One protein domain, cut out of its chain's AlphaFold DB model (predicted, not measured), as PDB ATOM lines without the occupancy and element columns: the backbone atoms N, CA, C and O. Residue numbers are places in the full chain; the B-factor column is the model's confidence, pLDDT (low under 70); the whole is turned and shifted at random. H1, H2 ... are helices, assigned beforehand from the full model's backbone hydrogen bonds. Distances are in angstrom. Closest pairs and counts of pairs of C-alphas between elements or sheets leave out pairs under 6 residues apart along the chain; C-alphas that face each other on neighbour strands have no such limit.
ATOM      1  N   LYS A 631     124.718 170.195 106.073       91.06
ATOM      2  CA  LYS A 631     123.589 170.239 107.014       91.06
ATOM      3  C   LYS A 631     123.900 169.479 108.293       91.06
ATOM      4  O   LYS A 631     124.518 168.421 108.250       91.06
ATOM      5  N   ASP A 632     123.387 169.955 109.423       86.25
ATOM      6  CA  ASP A 632     123.625 169.322 110.728       86.25
ATOM      7  C   ASP A 632     123.037 167.908 110.804       86.25
ATOM      8  O   ASP A 632     123.515 167.052 111.540       86.25
ATOM      9  N   ALA A 633     122.005 167.628 110.005       87.00
ATOM     10  CA  ALA A 633     121.457 166.283 109.879       87.00
ATOM     11  C   ALA A 633     122.431 165.266 109.247       87.00
ATOM     12  O   ALA A 633     122.193 164.068 109.379       87.00
ATOM     13  N   ALA A 634     123.494 165.709 108.564       90.75
ATOM     14  CA  ALA A 634     124.427 164.830 107.862       90.75
ATOM     15  C   ALA A 634     125.275 163.977 108.824       90.75
ATOM     16  O   ALA A 634     125.411 162.770 108.614       90.75
ATOM     17  N   GLU A 635     125.787 164.567 109.908       89.75
ATOM     18  CA  GLU A 635     126.556 163.840 110.934       89.75
ATOM     19  C   GLU A 635     125.687 162.759 111.598       89.75
ATOM     20  O   GLU A 635     126.065 161.587 111.623       89.75
ATOM     21  N   ASP A 636     124.466 163.120 112.012       89.19
ATOM     22  CA  ASP A 636     123.492 162.194 112.612       89.19
ATOM     23  C   ASP A 636     123.120 161.029 111.670       89.19
ATOM     24  O   ASP A 636     122.846 159.913 112.115       89.19
ATOM     25  N   LEU A 637     123.075 161.291 110.359       91.88
ATOM     26  CA  LEU A 637     122.674 160.323 109.337       91.88
ATOM     27  C   LEU A 637     123.819 159.392 108.907       91.88
ATOM     28  O   LEU A 637     123.553 158.291 108.414       91.88
ATOM     29  N   THR A 638     125.073 159.809 109.100       94.88
ATOM     30  CA  THR A 638     126.275 159.110 108.613       94.88
ATOM     31  C   THR A 638     126.311 157.631 108.999       94.88
ATOM     32  O   THR A 638     126.502 156.804 108.099       94.88
ATOM     33  N   PRO A 639     126.061 157.239 110.269       94.31
ATOM     34  CA  PRO A 639     126.143 155.835 110.652       94.31
ATOM     35  C   PRO A 639     125.158 154.938 109.906       94.31
ATOM     36  O   PRO A 639     125.520 153.854 109.457       94.31
ATOM     37  N   PHE A 640     123.924 155.412 109.733       93.88
ATOM     38  CA  PHE A 640     122.896 154.691 108.990       93.88
ATOM     39  C   PHE A 640     123.230 154.620 107.496       93.88
ATOM     40  O   PHE A 640     123.100 153.565 106.878       93.88
ATOM     41  N   TYR A 641     123.657 155.737 106.906       95.69
ATOM     42  CA  TYR A 641     123.834 155.816 105.461       95.69
ATOM     43  C   TYR A 641     125.032 154.998 104.967       95.69
ATOM     44  O   TYR A 641     124.918 154.321 103.951       95.69
ATOM     45  N   ILE A 642     126.153 154.980 105.695       96.06
ATOM     46  CA  ILE A 642     127.308 154.144 105.329       96.06
ATOM     47  C   ILE A 642     126.978 152.649 105.423       96.06
ATOM     48  O   ILE A 642     127.341 151.891 104.522       96.06
ATOM     49  N   ASP A 643     126.256 152.221 106.463       94.69
ATOM     50  CA  ASP A 643     125.810 150.826 106.596       94.69
ATOM     51  C   ASP A 643     124.855 150.428 105.458       94.69
ATOM     52  O   ASP A 643     124.983 149.359 104.849       94.69
ATOM     53  N   LEU A 644     123.953 151.338 105.076       94.12
ATOM     54  CA  LEU A 644     123.091 151.167 103.912       94.12
ATOM     55  C   LEU A 644     123.899 151.037 102.609       94.12
ATOM     56  O   LEU A 644     123.654 150.118 101.828       94.12
ATOM     57  N   LEU A 645     124.878 151.912 102.356       94.81
ATOM     58  CA  LEU A 645     125.714 151.842 101.149       94.81
ATOM     59  C   LEU A 645     126.495 150.519 101.083       94.81
ATOM     60  O   LEU A 645     126.559 149.885 100.030       94.81
ATOM     61  N   LEU A 646     127.054 150.072 102.211       93.56
ATOM     62  CA  LEU A 646     127.793 148.811 102.304       93.56
ATOM     63  C   LEU A 646     126.901 147.582 102.096       93.56
ATOM     64  O   LEU A 646     127.328 146.623 101.451       93.56
ATOM     65  N   SER A 647     125.677 147.596 102.627       90.44
ATOM     66  CA  SER A 647     124.722 146.486 102.484       90.44
ATOM     67  C   SER A 647     124.074 146.420 101.097       90.44
ATOM     68  O   SER A 647     123.696 145.339 100.645       90.44
ATOM     69  N   THR A 648     123.980 147.551 100.394       89.38
ATOM     70  CA  THR A 648     123.376 147.648  99.055       89.38
ATOM     71  C   THR A 648     124.391 147.581  97.909       89.38
ATOM     72  O   THR A 648     124.003 147.390  96.756       89.38
ATOM     73  N   PHE A 649     125.694 147.686  98.178       90.00
ATOM     74  CA  PHE A 649     126.742 147.446  97.185       90.00
ATOM     75  C   PHE A 649     127.185 145.969  97.185       90.00
ATOM     76  O   PHE A 649     127.571 145.461  98.240       90.00
ATOM     77  N   PRO A 650     127.218 145.259  96.037       88.12
ATOM     78  CA  PRO A 650     127.038 145.734  94.660       88.12
ATOM     79  C   PRO A 650     125.641 145.459  94.078       88.12
ATOM     80  O   PRO A 650     125.435 145.609  92.877       88.12
ATOM     81  N   SER A 651     124.689 144.990  94.891       85.62
ATOM     82  CA  SER A 651     123.371 144.542  94.418       85.62
ATOM     83  C   SER A 651     122.557 145.674  93.786       85.62
ATOM     84  O   SER A 651     121.948 145.504  92.726       85.62
ATOM     85  N   HIS A 652     122.577 146.849  94.406       84.56
ATOM     86  CA  HIS A 652     121.809 148.008  93.975       84.56
ATOM     87  C   HIS A 652     122.681 149.138  93.424       84.56
ATOM     88  O   HIS A 652     122.219 149.853  92.532       84.56
ATOM     89  N   LEU A 653     123.936 149.246  93.860       88.25
ATOM     90  CA  LEU A 653     124.863 150.307  93.462       88.25
ATOM     91  C   LEU A 653     125.991 149.777  92.571       88.25
ATOM     92  O   LEU A 653     126.577 148.730  92.847       88.25
ATOM     93  N   SER A 654     126.340 150.533  91.528       90.44
ATOM     94  CA  SER A 654     127.594 150.319  90.793       90.44
ATOM     95  C   SER A 654     128.807 150.768  91.618       90.44
ATOM     96  O   SER A 654     128.674 151.578  92.535       90.44
ATOM     97  N   ALA A 655     130.008 150.286  91.273       90.06
ATOM     98  CA  ALA A 655     131.245 150.672  91.961       90.06
ATOM     99  C   ALA A 655     131.473 152.194  91.938       90.06
ATOM    100  O   ALA A 655     131.791 152.778  92.968       90.06
ATOM    101  N   GLY A 656     131.209 152.849  90.801       91.25
ATOM    102  CA  GLY A 656     131.308 154.307  90.686       91.25
ATOM    103  C   GLY A 656     130.286 155.058  91.548       91.25
ATOM    104  O   GLY A 656     130.641 156.047  92.183       91.25
ATOM    105  N   GLN A 657     129.037 154.581  91.626       92.19
ATOM    106  CA  GLN A 657     128.015 155.182  92.498       92.19
ATOM    107  C   GLN A 657     128.365 155.022  93.981       92.19
ATOM    108  O   GLN A 657     128.233 155.976  94.747       92.19
ATOM    109  N   PHE A 658     128.834 153.837  94.379       95.12
ATOM    110  CA  PHE A 658     129.279 153.574  95.745       95.12
ATOM    111  C   PHE A 658     130.484 154.449  96.116       95.12
ATOM    112  O   PHE A 658     130.463 155.109  97.154       95.12
ATOM    113  N   GLU A 659     131.490 154.530  95.238       95.56
ATOM    114  CA  GLU A 659     132.656 155.394  95.438       95.56
ATOM    115  C   GLU A 659     132.251 156.862  95.584       95.56
ATOM    116  O   GLU A 659     132.661 157.513  96.544       95.56
ATOM    117  N   HIS A 660     131.418 157.380  94.677       95.69
ATOM    118  CA  HIS A 660     130.962 158.767  94.724       95.69
ATOM    119  C   HIS A 660     130.218 159.082  96.028       95.69
ATOM    120  O   HIS A 660     130.490 160.104  96.662       95.69
ATOM    121  N   ALA A 661     129.323 158.190  96.462       96.12
ATOM    122  CA  ALA A 661     128.561 158.375  97.690       96.12
ATOM    123  C   ALA A 661     129.467 158.388  98.933       96.12
ATOM    124  O   ALA A 661     129.392 159.323  99.727       96.12
ATOM    125  N   VAL A 662     130.366 157.406  99.070       96.62
ATOM    126  CA  VAL A 662     131.319 157.324 100.193       96.62
ATOM    127  C   VAL A 662     132.254 158.534 100.220       96.62
ATOM    128  O   VAL A 662     132.446 159.143 101.271       96.62
ATOM    129  N   THR A 663     132.777 158.922  99.058       95.75
ATOM    130  CA  THR A 663     133.660 160.088  98.900       95.75
ATOM    131  C   THR A 663     132.953 161.374  99.318       95.75
ATOM    132  O   THR A 663     133.537 162.190 100.025       95.75
ATOM    133  N   THR A 664     131.680 161.538  98.944       96.06
ATOM    134  CA  THR A 664     130.866 162.701  99.331       96.06
ATOM    135  C   THR A 664     130.635 162.752 100.843       96.06
ATOM    136  O   THR A 664     130.788 163.816 101.438       96.06
ATOM    137  N   VAL A 665     130.319 161.612 101.474       95.94
ATOM    138  CA  VAL A 665     130.143 161.526 102.934       95.94
ATOM    139  C   VAL A 665     131.434 161.900 103.651       95.94
ATOM    140  O   VAL A 665     131.418 162.805 104.480       95.94
ATOM    141  N   ILE A 666     132.551 161.248 103.309       94.75
ATOM    142  CA  ILE A 666     133.846 161.475 103.966       94.75
ATOM    143  C   ILE A 666     134.300 162.920 103.776       94.75
ATOM    144  O   ILE A 666     134.681 163.548 104.755       94.75
ATOM    145  N   SER A 667     134.186 163.473 102.565       92.25
ATOM    146  CA  SER A 667     134.559 164.872 102.306       92.25
ATOM    147  C   SER A 667     133.777 165.859 103.175       92.25
ATOM    148  O   SER A 667     134.325 166.870 103.594       92.25
ATOM    149  N   ALA A 668     132.502 165.578 103.460       92.06
ATOM    150  CA  ALA A 668     131.667 166.456 104.275       92.06
ATOM    151  C   ALA A 668     131.974 166.358 105.782       92.06
ATOM    152  O   ALA A 668     131.853 167.353 106.494       92.06
ATOM    153  N   ILE A 669     132.360 165.177 106.280       93.38
ATOM    154  CA  ILE A 669     132.614 164.958 107.716       93.38
ATOM    155  C   ILE A 669     134.088 165.110 108.107       93.38
ATOM    156  O   ILE A 669     134.363 165.413 109.263       93.38
ATOM    157  N   ALA A 670     135.036 164.938 107.179       90.62
ATOM    158  CA  ALA A 670     136.472 164.926 107.478       90.62
ATOM    159  C   ALA A 670     136.989 166.245 108.068       90.62
ATOM    160  O   ALA A 670     137.924 166.215 108.859       90.62
ATOM    161  N   ASP A 671     136.378 167.382 107.736       84.50
ATOM    162  CA  ASP A 671     136.761 168.684 108.303       84.50
ATOM    163  C   ASP A 671     135.999 169.037 109.595       84.50
ATOM    164  O   ASP A 671     136.334 170.014 110.269       84.50
ATOM    165  N   ARG A 672     134.957 168.269 109.944       86.12
ATOM    166  CA  ARG A 672     134.034 168.563 111.055       86.12
ATOM    167  C   ARG A 672     134.218 167.618 112.239       86.12
ATOM    168  O   ARG A 672     134.187 168.067 113.383       86.12
ATOM    169  N   ASP A 673     134.417 166.332 111.960       91.38
ATOM    170  CA  ASP A 673     134.558 165.274 112.955       91.38
ATOM    171  C   ASP A 673     135.532 164.180 112.474       91.38
ATOM    172  O   ASP A 673     135.152 163.195 111.830       91.38
ATOM    173  N   ASP A 674     136.807 164.334 112.848       91.00
ATOM    174  CA  ASP A 674     137.884 163.367 112.593       91.00
ATOM    175  C   ASP A 674     137.532 161.954 113.072       91.00
ATOM    176  O   ASP A 674     137.941 160.963 112.466       91.00
ATOM    177  N   SER A 675     136.796 161.851 114.183       93.19
ATOM    178  CA  SER A 675     136.475 160.569 114.806       93.19
ATOM    179  C   SER A 675     135.408 159.820 114.014       93.19
ATOM    180  O   SER A 675     135.550 158.617 113.782       93.19
ATOM    181  N   LEU A 676     134.397 160.538 113.523       94.19
ATOM    182  CA  LEU A 676     133.372 159.986 112.648       94.19
ATOM    183  C   LEU A 676     133.964 159.614 111.284       94.19
ATOM    184  O   LEU A 676     133.708 158.517 110.788       94.19
ATOM    185  N   ALA A 677     134.814 160.472 110.710       94.44
ATOM    186  CA  ALA A 677     135.522 160.180 109.464       94.44
ATOM    187  C   ALA A 677     136.400 158.924 109.588       94.44
ATOM    188  O   ALA A 677     136.354 158.034 108.733       94.44
ATOM    189  N   TRP A 678     137.154 158.810 110.684       95.06
ATOM    190  CA  TRP A 678     137.952 157.623 110.974       95.06
ATOM    191  C   TRP A 678     137.091 156.368 111.137       95.06
ATOM    192  O   TRP A 678     137.416 155.323 110.575       95.06
ATOM    193  N   TRP A 679     135.960 156.472 111.838       95.81
ATOM    194  CA  TRP A 679     135.030 155.358 112.013       95.81
ATOM    195  C   TRP A 679     134.467 154.847 110.675       95.81
ATOM    196  O   TRP A 679     134.411 153.635 110.452       95.81
ATOM    197  N   VAL A 680     134.126 155.745 109.741       96.06
ATOM    198  CA  VAL A 680     133.709 155.353 108.382       96.06
ATOM    199  C   VAL A 680     134.835 154.607 107.656       96.06
ATOM    200  O   VAL A 680     134.586 153.574 107.027       96.06
ATOM    201  N   MET A 681     136.082 155.072 107.781       96.00
ATOM    202  CA  MET A 681     137.241 154.375 107.212       96.00
ATOM    203  C   MET A 681     137.441 152.985 107.833       96.00
ATOM    204  O   MET A 681     137.707 152.023 107.109       96.00
ATOM    205  N   GLU A 682     137.264 152.834 109.148       95.50
ATOM    206  CA  GLU A 682     137.331 151.528 109.815       95.50
ATOM    207  C   GLU A 682     136.224 150.570 109.353       95.50
ATOM    208  O   GLU A 682     136.485 149.375 109.183       95.50
ATOM    209  N   LEU A 683     135.011 151.064 109.088       95.00
ATOM    210  CA  LEU A 683     133.930 150.245 108.530       95.00
ATOM    211  C   LEU A 683     134.256 149.724 107.127       95.00
ATOM    212  O   LEU A 683     134.023 148.544 106.848       95.00
ATOM    213  N   LEU A 684     134.818 150.573 106.260       95.12
ATOM    214  CA  LEU A 684     135.271 150.160 104.928       95.12
ATOM    215  C   LEU A 684     136.374 149.101 105.028       95.12
ATOM    216  O   LEU A 684     136.285 148.061 104.373       95.12
ATOM    217  N   ALA A 685     137.378 149.323 105.883       94.81
ATOM    218  CA  ALA A 685     138.447 148.352 106.117       94.81
ATOM    219  C   ALA A 685     137.894 147.014 106.639       94.81
ATOM    220  O   ALA A 685     138.221 145.954 106.107       94.81
ATOM    221  N   SER A 686     136.973 147.061 107.604       94.69
ATOM    222  CA  SER A 686     136.317 145.873 108.161       94.69
ATOM    223  C   SER A 686     135.475 145.126 107.120       94.69
ATOM    224  O   SER A 686     135.378 143.900 107.151       94.69
ATOM    225  N   ALA A 687     134.843 145.834 106.177       92.62
ATOM    226  CA  ALA A 687     134.143 145.212 105.055       92.62
ATOM    227  C   ALA A 687     135.110 144.501 104.089       92.62
ATOM    228  O   ALA A 687     134.827 143.377 103.678       92.62
ATOM    229  N   ILE A 688     136.265 145.108 103.787       92.94
ATOM    230  CA  ILE A 688     137.328 144.500 102.963       92.94
ATOM    231  C   ILE A 688     137.882 143.227 103.620       92.94
ATOM    232  O   ILE A 688     138.123 142.229 102.932       92.94
ATOM    233  N   ASP A 689     138.078 143.255 104.939       90.88
ATOM    234  CA  ASP A 689     138.617 142.123 105.695       90.88
ATOM    235  C   ASP A 689     137.615 140.962 105.792       90.88
ATOM    236  O   ASP A 689     138.015 139.804 105.667       90.88
ATOM    237  N   ARG A 690     136.312 141.246 105.941       88.88
ATOM    238  CA  ARG A 690     135.252 140.217 105.922       88.88
ATOM    239  C   ARG A 690     135.224 139.447 104.602       88.88
ATOM    240  O   ARG A 690     135.286 138.221 104.621       88.88
ATOM    241  N   GLU A 691     135.266 140.153 103.473       85.44
ATOM    242  CA  GLU A 691     135.359 139.531 102.141       85.44
ATOM    243  C   GLU A 691     136.631 138.679 101.980       85.44
ATOM    244  O   GLU A 691     136.629 137.642 101.319       85.44
ATOM    245  N   ALA A 692     137.741 139.086 102.607       78.62
ATOM    246  CA  ALA A 692     138.991 138.327 102.575       78.62
ATOM    247  C   ALA A 692     138.897 136.980 103.313       78.62
ATOM    248  O   ALA A 692     139.594 136.028 102.948       78.62
ATOM    249  N   ILE A 693     138.091 136.922 104.377       77.56
ATOM    250  CA  ILE A 693     137.868 135.719 105.187       77.56
ATOM    251  C   ILE A 693     136.908 134.777 104.457       77.56
ATOM    252  O   ILE A 693     137.234 133.605 104.295       77.56
ATOM    253  N   GLU A 694     135.795 135.294 103.935       69.94
ATOM    254  CA  GLU A 694     134.799 134.507 103.191       69.94
ATOM    255  C   GLU A 694     135.412 133.837 101.943       69.94
ATOM    256  O   GLU A 694     135.160 132.664 101.669       69.94
ATOM    257  N   HIS A 695     136.347 134.512 101.263       64.25
ATOM    258  CA  HIS A 695     137.103 133.945 100.137       64.25
ATOM    259  C   HIS A 695     138.066 132.796 100.534       64.25
ATOM    260  O   HIS A 695     138.502 132.025  99.674       64.25
ATOM    261  N   LYS A 696     138.469 132.671 101.805       61.47
ATOM    262  CA  LYS A 696     139.337 131.562 102.255       61.47
ATOM    263  C   LYS A 696     138.560 130.275 102.531       61.47
ATOM    264  O   LYS A 696     139.162 129.206 102.431       61.47
ATOM    265  N   ASP A 697     137.266 130.381 102.830       55.22
ATOM    266  CA  ASP A 697     136.422 129.250 103.228       55.22
ATOM    267  C   ASP A 697     135.597 128.661 102.063       55.22
ATOM    268  O   ASP A 697     135.300 127.466 102.071       55.22
ATOM    269  N   GLU A 698     135.307 129.434 101.008       49.00
ATOM    270  CA  GLU A 698     134.602 128.953  99.809       49.00
ATOM    271  C   GLU A 698     135.498 128.993  98.555       49.00
ATOM    272  O   GLU A 698     135.873 130.049  98.054       49.00
ATOM    273  N   GLY A 699     135.815 127.830  97.974       48.28
ATOM    274  CA  GLY A 699     136.603 127.693  96.733       48.28
ATOM    275  C   GLY A 699     135.928 128.197  95.438       48.28
ATOM    276  O   GLY A 699     136.232 127.681  94.361       48.28
ATOM    277  N   GLY A 700     134.998 129.159  95.516       43.12
ATOM    278  CA  GLY A 700     134.264 129.759  94.392       43.12
ATOM    279  C   GLY A 700     134.871 131.098  93.947       43.12
ATOM    280  O   GLY A 700     134.614 132.140  94.533       43.12
ATOM    281  N   ALA A 701     135.686 131.085  92.890       46.41
ATOM    282  CA  ALA A 701     136.753 132.074  92.686       46.41
ATOM    283  C   ALA A 701     136.445 133.352  91.859       46.41
ATOM    284  O   ALA A 701     137.390 134.065  91.522       46.41
ATOM    285  N   THR A 702     135.201 133.688  91.488       48.78
ATOM    286  CA  THR A 702     134.987 134.751  90.466       48.78
ATOM    287  C   THR A 702     134.171 135.988  90.861       48.78
ATOM    288  O   THR A 702     134.362 137.009  90.209       48.78
ATOM    289  N   SER A 703     133.304 135.973  91.886       47.97
ATOM    290  CA  SER A 703     132.499 137.167  92.258       47.97
ATOM    291  C   SER A 703     133.012 137.921  93.497       47.97
ATOM    292  O   SER A 703     133.136 139.145  93.443       47.97
ATOM    293  N   SER A 704     133.371 137.222  94.584       52.50
ATOM    294  CA  SER A 704     133.869 137.842  95.835       52.50
ATOM    295  C   SER A 704     135.218 138.555  95.643       52.50
ATOM    296  O   SER A 704     135.428 139.666  96.133       52.50
ATOM    297  N   SER A 705     136.101 138.000  94.803       62.53
ATOM    298  CA  SER A 705     137.386 138.622  94.450       62.53
ATOM    299  C   SER A 705     137.229 139.976  93.742       62.53
ATOM    300  O   SER A 705     138.067 140.861  93.924       62.53
ATOM    301  N   SER A 706     136.136 140.175  92.993       77.69
ATOM    302  CA  SER A 706     135.839 141.439  92.313       77.69
ATOM    303  C   SER A 706     135.290 142.497  93.274       77.69
ATOM    304  O   SER A 706     135.738 143.638  93.218       77.69
ATOM    305  N   ARG A 707     134.365 142.142  94.182       86.12
ATOM    306  CA  ARG A 707     133.800 143.099  95.158       86.12
ATOM    307  C   ARG A 707     134.872 143.622  96.113       86.12
ATOM    308  O   ARG A 707     134.936 144.825  96.354       86.12
ATOM    309  N   ARG A 708     135.736 142.731  96.612       89.94
ATOM    310  CA  ARG A 708     136.842 143.092  97.508       89.94
ATOM    311  C   ARG A 708     137.772 144.137  96.888       89.94
ATOM    312  O   ARG A 708     138.115 145.108  97.557       89.94
ATOM    313  N   LEU A 709     138.143 143.961  95.617       90.56
ATOM    314  CA  LEU A 709     138.982 144.928  94.908       90.56
ATOM    315  C   LEU A 709     138.288 146.288  94.763       90.56
ATOM    316  O   LEU A 709     138.920 147.313  94.996       90.56
ATOM    317  N   GLU A 710     137.001 146.317  94.410       93.38
ATOM    318  CA  GLU A 710     136.263 147.583  94.297       93.38
ATOM    319  C   GLU A 710     136.190 148.320  95.648       93.38
ATOM    320  O   GLU A 710     136.411 149.528  95.697       93.38
ATOM    321  N   LEU A 711     135.998 147.607  96.765       94.50
ATOM    322  CA  LEU A 711     136.067 148.208  98.105       94.50
ATOM    323  C   LEU A 711     137.461 148.785  98.412       94.50
ATOM    324  O   LEU A 711     137.563 149.884  98.958       94.50
ATOM    325  N   GLN A 712     138.537 148.085  98.036       95.69
ATOM    326  CA  GLN A 712     139.910 148.591  98.187       95.69
ATOM    327  C   GLN A 712     140.164 149.836  97.327       95.69
ATOM    328  O   GLN A 712     140.837 150.765  97.781       95.69
ATOM    329  N   LEU A 713     139.620 149.887  96.107       95.69
ATOM    330  CA  LEU A 713     139.704 151.061  95.234       95.69
ATOM    331  C   LEU A 713     138.952 152.256  95.831       95.69
ATOM    332  O   LEU A 713     139.494 153.361  95.838       95.69
ATOM    333  N   VAL A 714     137.766 152.035  96.409       96.12
ATOM    334  CA  VAL A 714     137.004 153.086  97.104       96.12
ATOM    335  C   VAL A 714     137.746 153.592  98.337       96.12
ATOM    336  O   VAL A 714     137.851 154.804  98.512       96.12
ATOM    337  N   TYR A 715     138.315 152.697  99.155       97.31
ATOM    338  CA  TYR A 715     139.158 153.079 100.295       97.31
ATOM    339  C   TYR A 715     140.360 153.917  99.834       97.31
ATOM    340  O   TYR A 715     140.694 154.931 100.441       97.31
ATOM    341  N   THR A 716     140.984 153.519  98.722       96.62
ATOM    342  CA  THR A 716     142.127 154.223  98.126       96.62
ATOM    343  C   THR A 716     141.752 155.620  97.627       96.62
ATOM    344  O   THR A 716     142.530 156.555  97.805       96.62
ATOM    345  N   ALA A 717     140.553 155.795  97.065       96.00
ATOM    346  CA  ALA A 717     140.058 157.100  96.619       96.00
ATOM    347  C   ALA A 717     140.012 158.139  97.760       96.00
ATOM    348  O   ALA A 717     140.231 159.331  97.525       96.00
ATOM    349  N   GLN A 718     139.815 157.679  99.003       95.75
ATOM    350  CA  GLN A 718     139.691 158.551 100.175       95.75
ATOM    351  C   GLN A 718     141.001 159.222 100.595       95.75
ATOM    352  O   GLN A 718     140.975 160.122 101.426       95.75
ATOM    353  N   ILE A 719     142.146 158.862  99.997       95.50
ATOM    354  CA  ILE A 719     143.401 159.615 100.176       95.50
ATOM    355  C   ILE A 719     143.177 161.111  99.905       95.50
ATOM    356  O   ILE A 719     143.742 161.940 100.606       95.50
ATOM    357  N   SER A 720     142.345 161.442  98.913       93.19
ATOM    358  CA  SER A 720     142.076 162.824  98.498       93.19
ATOM    359  C   SER A 720     141.084 163.587  99.383       93.19
ATOM    360  O   SER A 720     140.989 164.803  99.257       93.19
ATOM    361  N   THR A 721     140.344 162.896 100.256       92.31
ATOM    362  CA  THR A 721     139.212 163.467 101.008       92.31
ATOM    363  C   THR A 721     139.445 163.538 102.507       92.31
ATOM    364  O   THR A 721     138.816 164.345 103.184       92.31
ATOM    365  N   VAL A 722     140.333 162.701 103.047       92.81
ATOM    366  CA  VAL A 722     140.663 162.726 104.471       92.81
ATOM    367  C   VAL A 722     141.630 163.859 104.801       92.81
ATOM    368  O   VAL A 722     142.531 164.190 104.030       92.81
ATOM    369  N   ASN A 723     141.493 164.413 106.000       90.56
ATOM    370  CA  ASN A 723     142.415 165.423 106.494       90.56
ATOM    371  C   ASN A 723     143.801 164.836 106.849       90.56
ATOM    372  O   ASN A 723     144.020 163.619 106.897       90.56
ATOM    373  N   LEU A 724     144.755 165.720 107.158       88.56
ATOM    374  CA  LEU A 724     146.140 165.347 107.472       88.56
ATOM    375  C   LEU A 724     146.272 164.382 108.670       88.56
ATOM    376  O   LEU A 724     147.221 163.594 108.706       88.56
ATOM    377  N   VAL A 725     145.349 164.434 109.638       88.81
ATOM    378  CA  VAL A 725     145.378 163.586 110.844       88.81
ATOM    379  C   VAL A 725     145.199 162.117 110.465       88.81
ATOM    380  O   VAL A 725     145.922 161.255 110.968       88.81
ATOM    381  N   LEU A 726     144.282 161.835 109.539       91.44
ATOM    382  CA  LEU A 726     143.958 160.475 109.104       91.44
ATOM    383  C   LEU A 726     144.819 160.004 107.921       91.44
ATOM    384  O   LEU A 726     145.037 158.801 107.756       91.44
ATOM    385  N   LEU A 727     145.347 160.940 107.124       93.00
ATOM    386  CA  LEU A 727     146.035 160.676 105.858       93.00
ATOM    387  C   LEU A 727     147.140 159.618 105.962       93.00
ATOM    388  O   LEU A 727     147.181 158.685 105.161       93.00
ATOM    389  N   ARG A 728     148.032 159.726 106.955       92.75
ATOM    390  CA  ARG A 728     149.143 158.768 107.125       92.75
ATOM    391  C   ARG A 728     148.640 157.345 107.331       92.75
ATOM    392  O   ARG A 728     149.142 156.419 106.699       92.75
ATOM    393  N   THR A 729     147.631 157.188 108.179       93.81
ATOM    394  CA  THR A 729     147.058 155.882 108.502       93.81
ATOM    395  C   THR A 729     146.351 155.275 107.291       93.81
ATOM    396  O   THR A 729     146.542 154.094 106.998       93.81
ATOM    397  N   VAL A 730     145.600 156.091 106.544       95.00
ATOM    398  CA  VAL A 730     144.933 155.673 105.300       95.00
ATOM    399  C   VAL A 730     145.958 155.244 104.248       95.00
ATOM    400  O   VAL A 730     145.843 154.154 103.688       95.00
ATOM    401  N   MET A 731     147.007 156.036 104.019       95.75
ATOM    402  CA  MET A 731     148.071 155.708 103.062       95.75
ATOM    403  C   MET A 731     148.841 154.433 103.442       95.75
ATOM    404  O   MET A 731     149.174 153.624 102.574       95.75
ATOM    405  N   ASP A 732     149.104 154.209 104.731       95.00
ATOM    406  CA  ASP A 732     149.727 152.968 105.204       95.00
ATOM    407  C   ASP A 732     148.834 151.744 104.971       95.00
ATOM    408  O   ASP A 732     149.337 150.670 104.625       95.00
ATOM    409  N   GLN A 733     147.516 151.894 105.109       95.69
ATOM    410  CA  GLN A 733     146.564 150.832 104.798       95.69
ATOM    411  C   GLN A 733     146.481 150.566 103.285       95.69
ATOM    412  O   GLN A 733     146.572 149.414 102.864       95.69
ATOM    413  N   VAL A 734     146.430 151.611 102.452       95.69
ATOM    414  CA  VAL A 734     146.478 151.487 100.980       95.69
ATOM    415  C   VAL A 734     147.761 150.790 100.527       95.69
ATOM    416  O   VAL A 734     147.726 149.893  99.681       95.69
ATOM    417  N   ARG A 735     148.901 151.126 101.142       95.69
ATOM    418  CA  ARG A 735     150.172 150.428 100.912       95.69
ATOM    419  C   ARG A 735     150.040 148.926 101.176       95.69
ATOM    420  O   ARG A 735     150.579 148.141 100.398       95.69
ATOM    421  N   ARG A 736     149.359 148.509 102.252       94.06
ATOM    422  CA  ARG A 736     149.125 147.081 102.541       94.06
ATOM    423  C   ARG A 736     148.301 146.433 101.432       94.06
ATOM    424  O   ARG A 736     148.745 145.420 100.904       94.06
ATOM    425  N   TYR A 737     147.203 147.059 101.004       93.81
ATOM    426  CA  TYR A 737     146.362 146.539  99.920       93.81
ATOM    427  C   TYR A 737     147.119 146.365  98.597       93.81
ATOM    428  O   TYR A 737     147.001 145.321  97.964       93.81
ATOM    429  N   ILE A 738     147.964 147.324  98.198       91.44
ATOM    430  CA  ILE A 738     148.787 147.190  96.979       91.44
ATOM    431  C   ILE A 738     149.768 146.011  97.098       91.44
ATOM    432  O   ILE A 738     149.975 145.264  96.140       91.44
ATOM    433  N   LEU A 739     150.391 145.843  98.270       90.62
ATOM    434  CA  LEU A 739     151.404 144.811  98.502       90.62
ATOM    435  C   LEU A 739     150.822 143.401  98.688       90.62
ATOM    436  O   LEU A 739     151.571 142.434  98.545       90.62
ATOM    437  N   GLU A 740     149.521 143.265  98.964       87.56
ATOM    438  CA  GLU A 740     148.829 141.967  99.009       87.56
ATOM    439  C   GLU A 740     148.836 141.246  97.653       87.56
ATOM    440  O   GLU A 740     148.861 140.015  97.605       87.56
ATOM    441  N   VAL A 785     139.603 139.266  86.964       62.50
ATOM    442  CA  VAL A 785     140.644 140.189  87.414       62.50
ATOM    443  C   VAL A 785     141.862 139.387  87.872       62.50
ATOM    444  O   VAL A 785     141.808 138.649  88.854       62.50
ATOM    445  N   THR A 786     142.978 139.515  87.154       73.44
ATOM    446  CA  THR A 786     144.252 138.915  87.566       73.44
ATOM    447  C   THR A 786     144.874 139.720  88.708       73.44
ATOM    448  O   THR A 786     144.666 140.929  88.810       73.44
ATOM    449  N   ALA A 787     145.698 139.084  89.547       71.94
ATOM    450  CA  ALA A 787     146.410 139.782  90.623       71.94
ATOM    451  C   ALA A 787     147.276 140.952  90.105       71.94
ATOM    452  O   ALA A 787     147.360 141.992  90.754       71.94
ATOM    453  N   ALA A 788     147.862 140.808  88.909       72.88
ATOM    454  CA  ALA A 788     148.592 141.879  88.230       72.88
ATOM    455  C   ALA A 788     147.685 143.077  87.900       72.88
ATOM    456  O   ALA A 788     148.044 144.220  88.178       72.88
ATOM    457  N   SER A 789     146.495 142.809  87.348       83.38
ATOM    458  CA  SER A 789     145.514 143.840  86.999       83.38
ATOM    459  C   SER A 789     144.961 144.553  88.237       83.38
ATOM    460  O   SER A 789     144.844 145.776  88.229       83.38
ATOM    461  N   ALA A 790     144.686 143.822  89.323       85.50
ATOM    462  CA  ALA A 790     144.232 144.396  90.592       85.50
ATOM    463  C   ALA A 790     145.264 145.369  91.186       85.50
ATOM    464  O   ALA A 790     144.930 146.501  91.538       85.50
ATOM    465  N   ARG A 791     146.535 144.947  91.228       88.62
ATOM    466  CA  ARG A 791     147.649 145.775  91.700       88.62
ATOM    467  C   ARG A 791     147.801 147.049  90.875       88.62
ATOM    468  O   ARG A 791     147.941 148.124  91.447       88.62
ATOM    469  N   GLN A 792     147.756 146.927  89.547       89.38
ATOM    470  CA  GLN A 792     147.850 148.068  88.640       89.38
ATOM    471  C   GLN A 792     146.722 149.074  88.895       89.38
ATOM    472  O   GLN A 792     147.011 150.248  89.104       89.38
ATOM    473  N   ARG A 793     145.465 148.612  88.973       92.00
ATOM    474  CA  ARG A 793     144.306 149.477  89.252       92.00
ATOM    475  C   ARG A 793     144.438 150.211  90.590       92.00
ATOM    476  O   ARG A 793     144.112 151.389  90.660       92.00
ATOM    477  N   LEU A 794     144.934 149.548  91.640       93.12
ATOM    478  CA  LEU A 794     145.169 150.189  92.943       93.12
ATOM    479  C   LEU A 794     146.287 151.239  92.883       93.12
ATOM    480  O   LEU A 794     146.144 152.305  93.475       93.12
ATOM    481  N   CYS A 795     147.377 150.968  92.158       93.00
ATOM    482  CA  CYS A 795     148.450 151.940  91.947       93.00
ATOM    483  C   CYS A 795     147.967 153.168  91.166       93.00
ATOM    484  O   CYS A 795     148.270 154.288  91.567       93.00
ATOM    485  N   GLU A 796     147.218 152.961  90.080       93.44
ATOM    486  CA  GLU A 796     146.612 154.035  89.281       93.44
ATOM    487  C   GLU A 796     145.662 154.866  90.147       93.44
ATOM    488  O   GLU A 796     145.833 156.077  90.254       93.44
ATOM    489  N   LYS A 797     144.756 154.213  90.885       95.06
ATOM    490  CA  LYS A 797     143.812 154.900  91.774       95.06
ATOM    491  C   LYS A 797     144.506 155.687  92.886       95.06
ATOM    492  O   LYS A 797     144.086 156.798  93.194       95.06
ATOM    493  N   ALA A 798     145.556 155.127  93.489       94.31
ATOM    494  CA  ALA A 798     146.343 155.817  94.508       94.31
ATOM    495  C   ALA A 798     147.064 157.034  93.921       94.31
ATOM    496  O   ALA A 798     147.062 158.098  94.534       94.31
ATOM    497  N   PHE A 799     147.654 156.894  92.730       93.25
ATOM    498  CA  PHE A 799     148.300 158.004  92.039       93.25
ATOM    499  C   PHE A 799     147.302 159.116  91.703       93.25
ATOM    500  O   PHE A 799     147.566 160.277  92.013       93.25
ATOM    501  N   ASP A 800     146.138 158.762  91.159       93.75
ATOM    502  CA  ASP A 800     145.069 159.710  90.847       93.75
ATOM    503  C   ASP A 800     144.585 160.437  92.109       93.75
ATOM    504  O   ASP A 800     144.518 161.666  92.123       93.75
ATOM    505  N   ALA A 801     144.338 159.714  93.206       93.56
ATOM    506  CA  ALA A 801     143.901 160.317  94.466       93.56
ATOM    507  C   ALA A 801     144.939 161.302  95.044       93.56
ATOM    508  O   ALA A 801     144.572 162.348  95.577       93.56
ATOM    509  N   LEU A 802     146.239 161.036  94.878       92.94
ATOM    510  CA  LEU A 802     147.295 161.967  95.294       92.94
ATOM    511  C   LEU A 802     147.267 163.290  94.515       92.94
ATOM    512  O   LEU A 802     147.670 164.322  95.057       92.94
ATOM    513  N   THR A 803     146.796 163.288  93.262       89.81
ATOM    514  CA  THR A 803     146.649 164.532  92.482       89.81
ATOM    515  C   THR A 803     145.550 165.443  93.030       89.81
ATOM    516  O   THR A 803     145.638 166.659  92.864       89.81
ATOM    517  N   GLY A 804     144.563 164.871  93.731       87.12
ATOM    518  CA  GLY A 804     143.457 165.592  94.361       87.12
ATOM    519  C   GLY A 804     143.789 166.236  95.710       87.12
ATOM    520  O   GLY A 804     142.949 166.949  96.248       87.12
ATOM    521  N   LEU A 805     144.992 166.022  96.257       90.12
ATOM    522  CA  LEU A 805     145.377 166.562  97.564       90.12
ATOM    523  C   LEU A 805     145.451 168.095  97.573       90.12
ATOM    524  O   LEU A 805     146.030 168.737  96.681       90.12
ATOM    525  N   ASP A 806     144.928 168.677  98.646       87.38
ATOM    526  CA  ASP A 806     144.986 170.106  98.928       87.38
ATOM    527  C   ASP A 806     146.411 170.564  99.320       87.38
ATOM    528  O   ASP A 806     147.365 169.786  99.377       87.38
ATOM    529  N   ALA A 807     146.595 171.859  99.585       85.75
ATOM    530  CA  ALA A 807     147.913 172.382  99.949       85.75
ATOM    531  C   ALA A 807     148.446 171.826 101.285       85.75
ATOM    532  O   ALA A 807     149.663 171.750 101.452       85.75
ATOM    533  N   SER A 808     147.563 171.453 102.217       85.56
ATOM    534  CA  SER A 808     147.941 171.010 103.562       85.56
ATOM    535  C   SER A 808     148.426 169.554 103.604       85.56
ATOM    536  O   SER A 808     149.260 169.203 104.438       85.56
ATOM    537  N   THR A 809     147.968 168.726 102.663       89.38
ATOM    538  CA  THR A 809     148.234 167.278 102.614       89.38
ATOM    539  C   THR A 809     149.224 166.854 101.520       89.38
ATOM    540  O   THR A 809     149.857 165.798 101.621       89.38
ATOM    541  N   ARG A 810     149.425 167.685 100.487       91.31
ATOM    542  CA  ARG A 810     150.206 167.342  99.282       91.31
ATOM    543  C   ARG A 810     151.662 166.947  99.531       91.31
ATOM    544  O   ARG A 810     152.150 166.027  98.876       91.31
ATOM    545  N   GLU A 811     152.374 167.626 100.432       91.50
ATOM    546  CA  GLU A 811     153.787 167.308 100.708       91.50
ATOM    547  C   GLU A 811     153.937 165.892 101.279       91.50
ATOM    548  O   GLU A 811     154.775 165.111 100.818       91.50
ATOM    549  N   GLU A 812     153.086 165.546 102.245       91.31
ATOM    550  CA  GLU A 812     153.086 164.237 102.892       91.31
ATOM    551  C   GLU A 812     152.719 163.129 101.890       91.31
ATOM    552  O   GLU A 812     153.417 162.115 101.817       91.31
ATOM    553  N   GLY A 813     151.697 163.352 101.055       91.25
ATOM    554  CA  GLY A 813     151.282 162.402 100.020       91.25
ATOM    555  C   GLY A 813     152.360 162.139  98.960       91.25
ATOM    556  O   GLY A 813     152.677 160.985  98.655       91.25
ATOM    557  N   LEU A 814     152.999 163.195  98.439       91.44
ATOM    558  CA  LEU A 814     154.099 163.061  97.474       91.44
ATOM    559  C   LEU A 814     155.297 162.322  98.076       91.44
ATOM    560  O   LEU A 814     155.887 161.448  97.433       91.44
ATOM    561  N   ARG A 815     155.650 162.649  99.323       93.12
ATOM    562  CA  ARG A 815     156.729 161.974 100.047       93.12
ATOM    563  C   ARG A 815     156.425 160.486 100.224       93.12
ATOM    564  O   ARG A 815     157.308 159.659  99.989       93.12
ATOM    565  N   TRP A 816     155.196 160.139 100.602       95.62
ATOM    566  CA  TRP A 816     154.760 158.750 100.723       95.62
ATOM    567  C   TRP A 816     154.872 157.993  99.391       95.62
ATOM    568  O   TRP A 816     155.442 156.898  99.367       95.62
ATOM    569  N   TRP A 817     154.423 158.587  98.280       94.38
ATOM    570  CA  TRP A 817     154.504 157.956  96.957       94.38
ATOM    571  C   TRP A 817     155.947 157.679  96.532       94.38
ATOM    572  O   TRP A 817     156.286 156.559  96.148       94.38
ATOM    573  N   LEU A 818     156.833 158.673  96.663       92.56
ATOM    574  CA  LEU A 818     158.246 158.536  96.295       92.56
ATOM    575  C   LEU A 818     158.959 157.438  97.093       92.56
ATOM    576  O   LEU A 818     159.803 156.735  96.535       92.56
ATOM    577  N   ASN A 819     158.595 157.265  98.366       93.62
ATOM    578  CA  ASN A 819     159.170 156.241  99.235       93.62
ATOM    579  C   ASN A 819     158.685 154.820  98.907       93.62
ATOM    580  O   ASN A 819     159.387 153.861  99.228       93.62
ATOM    581  N   ASN A 820     157.509 154.665  98.286       91.56
ATOM    582  CA  ASN A 820     156.877 153.357  98.091       91.56
ATOM    583  C   ASN A 820     156.749 152.911  96.623       91.56
ATOM    584  O   ASN A 820     156.595 151.712  96.390       91.56
ATOM    585  N   ARG A 821     156.874 153.809  95.631       88.69
ATOM    586  CA  ARG A 821     156.681 153.494  94.194       88.69
ATOM    587  C   ARG A 821     157.476 152.276  93.702       88.69
ATOM    588  O   ARG A 821     156.935 151.413  93.019       88.69
ATOM    589  N   THR A 822     158.719 152.124  94.162       87.31
ATOM    590  CA  THR A 822     159.579 150.987  93.799       87.31
ATOM    591  C   THR A 822     159.039 149.667  94.347       87.31
ATOM    592  O   THR A 822     159.046 148.659  93.646       87.31
ATOM    593  N   ALA A 823     158.524 149.675  95.579       86.25
ATOM    594  CA  ALA A 823     157.871 148.523  96.192       86.25
ATOM    595  C   ALA A 823     156.509 148.227  95.554       86.25
ATOM    596  O   ALA A 823     156.087 147.074  95.575       86.25
ATOM    597  N   PHE A 824     155.849 149.236  94.972       87.50
ATOM    598  CA  PHE A 824     154.621 149.105  94.186       87.50
ATOM    599  C   PHE A 824     154.866 148.558  92.775       87.50
ATOM    600  O   PHE A 824     153.969 147.913  92.232       87.50
ATOM    601  N   GLY A 825     156.095 148.649  92.261       80.75
ATOM    602  CA  GLY A 825     156.459 148.192  90.918       80.75
ATOM    603  C   GLY A 825     156.214 149.250  89.840       80.75
ATOM    604  O   GLY A 825     155.960 148.876  88.697       80.75
ATOM    605  N   VAL A 826     156.266 150.534  90.225       75.88
ATOM    606  CA  VAL A 826     156.072 151.729  89.381       75.88
ATOM    607  C   VAL A 826     157.350 152.558  89.307       75.88
ATOM    608  O   VAL A 826     158.030 152.712  90.354       75.88
TER     609      VAL A 826
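This is residues 631 to 740 and 785 to 826 of the 826 residues of an uncharacterized protein of Tilletia indica (UniProt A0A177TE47). Seven helices lie side by side in an up-and-down bundle, each running against the one before it, with H4 in the middle. H2 and H3 pack on H4 from one side, H5 and H6 from the other; H1 covers H2 and H3, and H7 covers H5 and H6. The printed part has 152 residues with seven named helices, H1 to H7 in order, and no named strand: all helix. It is compact, with a radius of gyration of the C-alphas of 15.3 A and spans of 45 by 38 by 21 A.

Start at H1, residues 633 to 648, which has a kink of 44 degrees near residue 640; it forms a hairpin with H2, residues 655 to 669, closest at the C-alphas of Leu 645 and Phe 658, 6.7 A. Next come H3, residues 674 to 697, and H4, residues 704 to 720, a hairpin whose closest C-alphas are Ile 688 and Arg 708, 5.7 A. H4 touches H6, residues 787 to 803, at a shallow tilt of 18 degrees, the same way; the C-alphas of Ser 720 and Ala 801 come closest, 5.1 A. H5, residues 724 to 740, touches H7, residues 810 to 824, closest at the C-alphas of Ile 738 and Phe 824, 6.7 A. H1 and H7 are apart. Every O i to N i+4 pair is within hydrogen-bond range in H2 and H6, but 10 of 12 in H1, 18 of 20 in H3, 9 of 13 in H4, 11 of 13 in H5 and 9 of 11 in H7.

Find C-alpha 633 at (121.457, 166.283, 109.879), where H1 begins. H3 is the longest at 35.4 A, then H4 at 26.4 A, H5 at 25.0 A and H6 at 24.8 A. H7 ends at C-alpha 824, (154.621, 149.105, 94.186).

Residues 741 to 784 are not printed; C-alphas 740 and 785 are 14.3 A apart. Residues 696 to 701 stand free. Look for pLDDT under 70 at residues 694 to 705 and 785.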